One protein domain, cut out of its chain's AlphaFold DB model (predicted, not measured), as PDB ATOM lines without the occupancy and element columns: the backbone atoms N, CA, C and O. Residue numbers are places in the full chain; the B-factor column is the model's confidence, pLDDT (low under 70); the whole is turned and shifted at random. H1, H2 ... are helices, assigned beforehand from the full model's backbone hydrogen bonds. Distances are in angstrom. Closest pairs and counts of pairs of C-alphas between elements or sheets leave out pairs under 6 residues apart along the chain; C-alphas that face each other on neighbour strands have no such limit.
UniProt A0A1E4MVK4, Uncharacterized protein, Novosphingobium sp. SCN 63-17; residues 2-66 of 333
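This is residues 2 to 66 of the 333 residues of an uncharacterized protein of Novosphingobium sp. SCN 63-17 (UniProt A0A1E4MVK4). One long helix, H1, forms the backbone of an elongated, loosely built shape; past its last residue the chain turns back and the short helix H2 packs crosswise on it. Before the first residue of H1, residues 2 to 24 make a long loop with no named element, whose far turn lies around Pro 16. The printed part has 65 residues with two named helices, H1 then H2, and no named strand; the class is all helix, though under half of the residues, 30 of 65, are in named elements. The whole is loose, with a radius of gyration of the C-alphas of 15.1 A, and spans 46 by 24 by 17 A.

Find C-alpha 25 at (130.462, 124.740, 179.892); from there H1, residues 25 to 44, runs 28.8 A to C-alpha 44 at (147.703, 125.435, 202.947). Then look at H2, residues 52 to 61, which covers 14.8 A and ends with C-alpha 61 at (138.451, 119.012, 195.420).

Begin with H1, which touches H2 with residues 36 to 39 alone. Their closest C-alphas, those of Glu 36 and Phe 61, are 5.6 A apart. Their lines are about perpendicular, at 73 degrees. In H1 every O i to N i+4 pair is within hydrogen-bond range; in H2 4 of 6 are.

The two C-alphas farthest apart, those of Pro 16 and Pro 46, are 47.0 A from each other. The printed part has no cut, and the link from H1 to H2, 7 residues, is short. Look at the B-factor column for the mean pLDDT of the printed part, 84.9; it is under 70 at residues 2 to 9 and residue 16.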
ATOM      1  N   HIS A   2     146.753 135.165 192.831       31.02
ATOM      2  CA  HIS A   2     146.063 135.912 191.771       31.02
ATOM      3  C   HIS A   2     145.751 134.924 190.644       31.02
ATOM      4  O   HIS A   2     146.665 134.286 190.126       31.02
ATOM      5  N   VAL A   3     144.471 134.728 190.324       46.12
ATOM      6  CA  VAL A   3     144.063 133.968 189.135       46.12
ATOM      7  C   VAL A   3     143.960 134.978 188.000       46.12
ATOM      8  O   VAL A   3     142.953 135.672 187.887       46.12
ATOM      9  N   ASP A   4     145.016 135.097 187.197       43.66
ATOM     10  CA  ASP A   4     144.992 135.937 185.998       43.66
ATOM     11  C   ASP A   4     144.275 135.205 184.859       43.66
ATOM     12  O   ASP A   4     144.679 134.120 184.429       43.66
ATOM     13  N   VAL A   5     143.203 135.807 184.346       54.53
ATOM     14  CA  VAL A   5     142.504 135.329 183.147       54.53
ATOM     15  C   VAL A   5     143.181 135.960 181.929       54.53
ATOM     16  O   VAL A   5     142.820 137.052 181.502       54.53
ATOM     17  N   VAL A   6     144.206 135.288 181.400       58.38
ATOM     18  CA  VAL A   6     145.080 135.831 180.337       58.38
ATOM     19  C   VAL A   6     144.449 135.736 178.934       58.38
ATOM     20  O   VAL A   6     144.629 136.636 178.119       58.38
ATOM     21  N   ASP A   7     143.683 134.678 178.644       59.25
ATOM     22  CA  ASP A   7     142.875 134.519 177.422       59.25
ATOM     23  C   ASP A   7     141.684 133.594 177.740       59.25
ATOM     24  O   ASP A   7     141.869 132.511 178.297       59.25
ATOM     25  N   ALA A   8     140.455 134.015 177.425       62.69
ATOM     26  CA  ALA A   8     139.237 133.249 177.707       62.69
ATOM     27  C   ALA A   8     138.220 133.359 176.564       62.69
ATOM     28  O   ALA A   8     137.100 133.839 176.738       62.69
ATOM     29  N   ARG A   9     138.623 132.891 175.378       68.19
ATOM     30  CA  ARG A   9     137.814 132.917 174.141       68.19
ATOM     31  C   ARG A   9     136.464 132.213 174.255       68.19
ATOM     32  O   ARG A   9     135.534 132.565 173.536       68.19
ATOM     33  N   ASP A  10     136.361 131.249 175.164       76.31
ATOM     34  CA  ASP A  10     135.153 130.455 175.372       76.31
ATOM     35  C   ASP A  10     134.183 131.083 176.391       76.31
ATOM     36  O   ASP A  10     133.080 130.571 176.579       76.31
ATOM     37  N   LEU A  11     134.546 132.194 177.050       76.56
ATOM     38  CA  LEU A  11     133.619 132.981 177.872       76.56
ATOM     39  C   LEU A  11     132.933 134.024 176.987       76.56
ATOM     40  O   LEU A  11     133.554 134.968 176.505       76.56
ATOM     41  N   VAL A  12     131.631 133.856 176.775       77.81
ATOM     42  CA  VAL A  12     130.843 134.718 175.886       77.81
ATOM     43  C   VAL A  12     129.952 135.628 176.723       77.81
ATOM     44  O   VAL A  12     129.422 135.201 177.743       77.81
ATOM     45  N   LEU A  13     129.762 136.881 176.302       80.94
ATOM     46  CA  LEU A  13     128.821 137.811 176.936       80.94
ATOM     47  C   LEU A  13     127.444 137.741 176.269       80.94
ATOM     48  O   LEU A  13     127.339 137.596 175.049       80.94
ATOM     49  N   VAL A  14     126.386 137.906 177.058       79.12
ATOM     50  CA  VAL A  14     125.005 137.971 176.573       79.12
ATOM     51  C   VAL A  14     124.811 139.231 175.723       79.12
ATOM     52  O   VAL A  14     125.089 140.354 176.152       79.12
ATOM     53  N   LEU A  15     124.326 139.054 174.494       82.19
ATOM     54  CA  LEU A  15     123.984 140.146 173.580       82.19
ATOM     55  C   LEU A  15     122.558 140.668 173.846       82.19
ATOM     56  O   LEU A  15     121.722 139.915 174.337       82.19
ATOM     57  N   PRO A  16     122.241 141.927 173.487       69.31
ATOM     58  CA  PRO A  16     123.119 142.937 172.886       69.31
ATOM     59  C   PRO A  16     123.904 143.761 173.919       69.31
ATOM     60  O   PRO A  16     124.911 144.370 173.568       69.31
ATOM     61  N   ALA A  17     123.462 143.774 175.180       71.31
ATOM     62  CA  ALA A  17     123.948 144.706 176.197       71.31
ATOM     63  C   ALA A  17     125.335 144.358 176.770       71.31
ATOM     64  O   ALA A  17     125.979 145.242 177.327       71.31
ATOM     65  N   ARG A  18     125.799 143.104 176.637       79.25
ATOM     66  CA  ARG A  18     127.113 142.611 177.102       79.25
ATOM     67  C   ARG A  18     127.399 142.860 178.588       79.25
ATOM     68  O   ARG A  18     128.548 143.049 178.971       79.25
ATOM     69  N   LYS A  19     126.359 142.865 179.425       79.38
ATOM     70  CA  LYS A  19     126.486 143.076 180.879       79.38
ATOM     71  C   LYS A  19     126.608 141.778 181.677       79.38
ATOM     72  O   LYS A  19     127.005 141.816 182.832       79.38
ATOM     73  N   GLU A  20     126.279 140.647 181.063       80.00
ATOM     74  CA  GLU A  20     126.201 139.346 181.726       80.00
ATOM     75  C   GLU A  20     127.029 138.313 180.961       80.00
ATOM     76  O   GLU A  20     127.095 138.355 179.729       80.00
ATOM     77  N   ILE A  21     127.661 137.384 181.679       80.12
ATOM     78  CA  ILE A  21     128.374 136.251 181.078       80.12
ATOM     79  C   ILE A  21     127.354 135.155 180.761       80.12
ATOM     80  O   ILE A  21     126.544 134.775 181.603       80.12
ATOM     81  N   TYR A  22     127.407 134.625 179.545       81.81
ATOM     82  CA  TYR A  22     126.589 133.500 179.123       81.81
ATOM     83  C   TYR A  22     126.978 132.232 179.895       81.81
ATOM     84  O   TYR A  22     128.147 131.841 179.946       81.81
ATOM     85  N   HIS A  23     125.985 131.566 180.485       83.69
ATOM     86  CA  HIS A  23     126.183 130.332 181.236       83.69
ATOM     87  C   HIS A  23     126.458 129.158 180.290       83.69
ATOM     88  O   HIS A  23     125.538 128.523 179.782       83.69
ATOM     89  N   ASN A  24     127.737 128.862 180.068       84.56
ATOM     90  CA  ASN A  24     128.192 127.752 179.235       84.56
ATOM     91  C   ASN A  24     129.147 126.813 179.989       84.56
ATOM     92  O   ASN A  24     129.542 127.061 181.130       84.56
ATOM     93  N   ALA A  25     129.543 125.725 179.326       88.06
ATOM     94  CA  ALA A  25     130.462 124.740 179.892       88.06
ATOM     95  C   ALA A  25     131.819 125.347 180.303       88.06
ATOM     96  O   ALA A  25     132.407 124.906 181.290       88.06
ATOM     97  N   ALA A  26     132.299 126.376 179.593       85.50
ATOM     98  CA  ALA A  26     133.547 127.061 179.920       85.50
ATOM     99  C   ALA A  26     133.443 127.849 181.233       85.50
ATOM    100  O   ALA A  26     134.325 127.728 182.082       85.50
ATOM    101  N   LEU A  27     132.343 128.580 181.452       87.19
ATOM    102  CA  LEU A  27     132.077 129.259 182.720       87.19
ATOM    103  C   LEU A  27     131.947 128.256 183.873       87.19
ATOM    104  O   LEU A  27     132.493 128.495 184.948       87.19
ATOM    105  N   THR A  28     131.268 127.126 183.659       89.50
ATOM    106  CA  THR A  28     131.184 126.054 184.665       89.50
ATOM    107  C   THR A  28     132.571 125.523 185.020       89.50
ATOM    108  O   THR A  28     132.914 125.474 186.197       89.50
ATOM    109  N   ARG A  29     133.405 125.210 184.019       88.69
ATOM    110  CA  ARG A  29     134.785 124.750 184.233       88.69
ATOM    111  C   ARG A  29     135.632 125.791 184.967       88.69
ATOM    112  O   ARG A  29     136.370 125.422 185.875       88.69
ATOM    113  N   LEU A  30     135.518 127.072 184.611       89.25
ATOM    114  CA  LEU A  30     136.223 128.150 185.303       89.25
ATOM    115  C   LEU A  30     135.796 128.236 186.772       89.25
ATOM    116  O   LEU A  30     136.655 128.294 187.643       89.25
ATOM    117  N   LYS A  31     134.490 128.186 187.065       90.56
ATOM    118  CA  LYS A  31     133.984 128.167 188.448       90.56
ATOM    119  C   LYS A  31     134.552 126.990 189.241       90.56
ATOM    120  O   LYS A  31     134.958 127.184 190.383       90.56
ATOM    121  N   THR A  32     134.616 125.803 188.638       91.12
ATOM    122  CA  THR A  32     135.229 124.612 189.243       91.12
ATOM    123  C   THR A  32     136.712 124.837 189.553       91.12
ATOM    124  O   THR A  32     137.115 124.624 190.690       91.12
ATOM    125  N   LEU A  33     137.498 125.336 188.591       91.38
ATOM    126  CA  LEU A  33     138.928 125.616 188.784       91.38
ATOM    127  C   LEU A  33     139.175 126.693 189.848       91.38
ATOM    128  O   LEU A  33     140.074 126.554 190.671       91.38
ATOM    129  N   CYS A  34     138.365 127.755 189.866       92.12
ATOM    130  CA  CYS A  34     138.450 128.788 190.895       92.12
ATOM    131  C   CYS A  34     138.146 128.217 192.285       92.12
ATOM    132  O   CYS A  34     138.876 128.511 193.226       92.12
ATOM    133  N   ARG A  35     137.106 127.381 192.426       92.88
ATOM    134  CA  ARG A  35     136.782 126.721 193.701       92.88
ATOM    135  C   ARG A  35     137.910 125.811 194.173       92.88
ATOM    136  O   ARG A  35     138.314 125.906 195.326       92.88
ATOM    137  N   GLU A  36     138.450 124.988 193.279       93.56
ATOM    138  CA  GLU A  36     139.596 124.126 193.574       93.56
ATOM    139  C   GLU A  36     140.796 124.946 194.070       93.56
ATOM    140  O   GLU A  36     141.336 124.666 195.138       93.56
ATOM    141  N   ALA A  37     141.153 126.018 193.358       93.62
ATOM    142  CA  ALA A  37     142.221 126.937 193.743       93.62
ATOM    143  C   ALA A  37     141.993 127.598 195.117       93.62
ATOM    144  O   ALA A  37     142.923 127.708 195.924       93.62
ATOM    145  N   MET A  38     140.761 128.035 195.400       94.25
ATOM    146  CA  MET A  38     140.395 128.626 196.692       94.25
ATOM    147  C   MET A  38     140.574 127.612 197.824       94.25
ATOM    148  O   MET A  38     141.235 127.918 198.813       94.25
ATOM    149  N   TYR A  39     140.058 126.390 197.666       95.81
ATOM    150  CA  TYR A  39     140.183 125.352 198.690       95.81
ATOM    151  C   TYR A  39     141.624 124.867 198.866       95.81
ATOM    152  O   TYR A  39     142.055 124.687 200.001       95.81
ATOM    153  N   GLN A  40     142.409 124.741 197.795       93.38
ATOM    154  CA  GLN A  40     143.842 124.439 197.901       93.38
ATOM    155  C   GLN A  40     144.599 125.516 198.688       93.38
ATOM    156  O   GLN A  40     145.451 125.185 199.511       93.38
ATOM    157  N   THR A  41     144.255 126.791 198.482       94.44
ATOM    158  CA  THR A  41     144.836 127.900 199.251       94.44
ATOM    159  C   THR A  41     144.450 127.802 200.727       94.44
ATOM    160  O   THR A  41     145.325 127.832 201.582       94.44
ATOM    161  N   ILE A  42     143.162 127.608 201.036       95.19
ATOM    162  CA  ILE A  42     142.679 127.477 202.422       95.19
ATOM    163  C   ILE A  42     143.315 126.268 203.120       95.19
ATOM    164  O   ILE A  42     143.660 126.346 204.292       95.19
ATOM    165  N   ARG A  43     143.509 125.153 202.409       93.44
ATOM    166  CA  ARG A  43     144.166 123.954 202.944       93.44
ATOM    167  C   ARG A  43     145.623 124.200 203.344       93.44
ATOM    168  O   ARG A  43     146.128 123.505 204.218       93.44
ATOM    169  N   ALA A  44     146.309 125.113 202.659       92.81
ATOM    170  CA  ALA A  44     147.703 125.435 202.947       92.81
ATOM    171  C   ALA A  44     147.863 126.291 204.215       92.81
ATOM    172  O   ALA A  44     148.966 126.364 204.758       92.81
ATOM    173  N   GLU A  45     146.784 126.915 204.694       94.25
ATOM    174  CA  GLU A  45     146.759 127.624 205.971       94.25
ATOM    175  C   GLU A  45     146.802 126.636 207.154       94.25
ATOM    176  O   GLU A  45     146.325 125.503 207.044       94.25
ATOM    177  N   PRO A  46     147.339 127.039 208.322       92.06
ATOM    178  CA  PRO A  46     147.465 126.153 209.482       92.06
ATOM    179  C   PRO A  46     146.117 125.672 210.041       92.06
ATOM    180  O   PRO A  46     146.063 124.649 210.722       92.06
ATOM    181  N   PHE A  47     145.038 126.412 209.788       93.44
ATOM    182  CA  PHE A  47     143.673 126.060 210.166       93.44
ATOM    183  C   PHE A  47     142.663 126.806 209.284       93.44
ATOM    184  O   PHE A  47     142.993 127.800 208.640       93.44
ATOM    185  N   HIS A  48     141.401 126.372 209.313       94.88
ATOM    186  CA  HIS A  48     140.290 127.077 208.675       94.88
ATOM    187  C   HIS A  48     139.058 127.130 209.581       94.88
ATOM    188  O   HIS A  48     138.952 126.406 210.569       94.88
ATOM    189  N   ARG A  49     138.106 127.987 209.192       94.50
ATOM    190  CA  ARG A  49     136.780 128.148 209.812       94.50
ATOM    191  C   ARG A  49     135.655 128.114 208.772       94.50
ATOM    192  O   ARG A  49     134.647 128.794 208.908       94.50
ATOM    193  N   LEU A  50     135.869 127.374 207.681       96.25
ATOM    194  CA  LEU A  50     134.828 127.108 206.684       96.25
ATOM    195  C   LEU A  50     133.560 126.578 207.360       96.25
ATOM    196  O   LEU A  50     133.651 125.781 208.295       96.25
ATOM    197  N   SER A  51     132.397 126.958 206.833       97.00
ATOM    198  CA  SER A  51     131.150 126.284 207.189       97.00
ATOM    199  C   SER A  51     131.247 124.792 206.865       97.00
ATOM    200  O   SER A  51     131.994 124.389 205.968       97.00
ATOM    201  N   HIS A  52     130.473 123.965 207.560       97.81
ATOM    202  CA  HIS A  52     130.424 122.531 207.301       97.81
ATOM    203  C   HIS A  52     130.059 122.231 205.834       97.81
ATOM    204  O   HIS A  52     130.680 121.381 205.198       97.81
ATOM    205  N   ALA A  53     129.135 123.001 205.244       97.19
ATOM    206  CA  ALA A  53     128.776 122.883 203.830       97.19
ATOM    207  C   ALA A  53     129.966 123.165 202.892       97.19
ATOM    208  O   ALA A  53     130.234 122.381 201.978       97.19
ATOM    209  N   SER A  54     130.716 124.246 203.133       96.81
ATOM    210  CA  SER A  54     131.923 124.560 202.357       96.81
ATOM    211  C   SER A  54     133.039 123.542 202.583       96.81
ATOM    212  O   SER A  54     133.795 123.255 201.661       96.81
ATOM    213  N   TRP A  55     133.141 122.953 203.774       97.12
ATOM    214  CA  TRP A  55     134.092 121.878 204.048       97.12
ATOM    215  C   TRP A  55     133.749 120.580 203.311       97.12
ATOM    216  O   TRP A  55     134.631 119.971 202.704       97.12
ATOM    217  N   LEU A  56     132.473 120.178 203.284       96.38
ATOM    218  CA  LEU A  56     132.026 119.039 202.479       96.38
ATOM    219  C   LEU A  56     132.304 119.259 200.990       96.38
ATOM    220  O   LEU A  56     132.764 118.342 200.314       96.38
ATOM    221  N   GLU A  57     132.077 120.474 200.488       95.88
ATOM    222  CA  GLU A  57     132.440 120.830 199.117       95.88
ATOM    223  C   GLU A  57     133.961 120.772 198.901       95.88
ATOM    224  O   GLU A  57     134.414 120.181 197.922       95.88
ATOM    225  N   ALA A  58     134.763 121.316 199.821       95.94
ATOM    226  CA  ALA A  58     136.224 121.302 199.736       95.94
ATOM    227  C   ALA A  58     136.789 119.879 199.625       95.94
ATOM    228  O   ALA A  58     137.732 119.636 198.867       95.94
ATOM    229  N   ARG A  59     136.173 118.914 200.317       95.31
ATOM    230  CA  ARG A  59     136.541 117.493 200.249       95.31
ATOM    231  C   ARG A  59     136.328 116.856 198.875       95.31
ATOM    232  O   ARG A  59     136.937 115.825 198.611       95.31
ATOM    233  N   LEU A  60     135.515 117.450 198.000       94.12
ATOM    234  CA  LEU A  60     135.374 117.004 196.607       94.12
ATOM    235  C   LEU A  60     136.575 117.411 195.740       94.12
ATOM    236  O   LEU A  60     136.816 116.797 194.705       94.12
ATOM    237  N   PHE A  61     137.308 118.450 196.148       92.00
ATOM    238  CA  PHE A  61     138.451 119.012 195.420       92.00
ATOM    239  C   PHE A  61     139.802 118.617 196.017       92.00
ATOM    240  O   PHE A  61     140.830 118.694 195.350       92.00
ATOM    241  N   CYS A  62     139.823 118.262 197.297       91.25
ATOM    242  CA  CYS A  62     141.036 118.044 198.064       91.25
ATOM    243  C   CYS A  62     140.878 116.814 198.960       91.25
ATOM    244  O   CYS A  62     140.200 116.864 199.988       91.25
ATOM    245  N   ASP A  63     141.580 115.735 198.618       87.44
ATOM    246  CA  ASP A  63     141.607 114.529 199.445       87.44
ATOM    247  C   ASP A  63     142.173 114.826 200.838       87.44
ATOM    248  O   ASP A  63     143.190 115.520 200.978       87.44
ATOM    249  N   ALA A  64     141.529 114.266 201.864       88.50
ATOM    250  CA  ALA A  64     141.886 114.433 203.274       88.50
ATOM    251  C   ALA A  64     141.930 115.903 203.751       88.50
ATOM    252  O   ALA A  64     142.808 116.282 204.527       88.50
ATOM    253  N   PHE A  65     140.989 116.738 203.295       94.62
ATOM    254  CA  PHE A  65     140.782 118.076 203.857       94.62
ATOM    255  C   PHE A  65     140.341 117.961 205.338       94.62
ATOM    256  O   PHE A  65     139.307 117.332 205.596       94.62
ATOM    257  N   PRO A  66     141.107 118.501 206.311       94.38
ATOM    258  CA  PRO A  66     140.815 118.343 207.740       94.38
ATOM    259  C   PRO A  66     139.512 119.050 208.129       94.38
ATOM    260  O   PRO A  66     139.062 119.926 207.405       94.38
TER     261      PRO A  66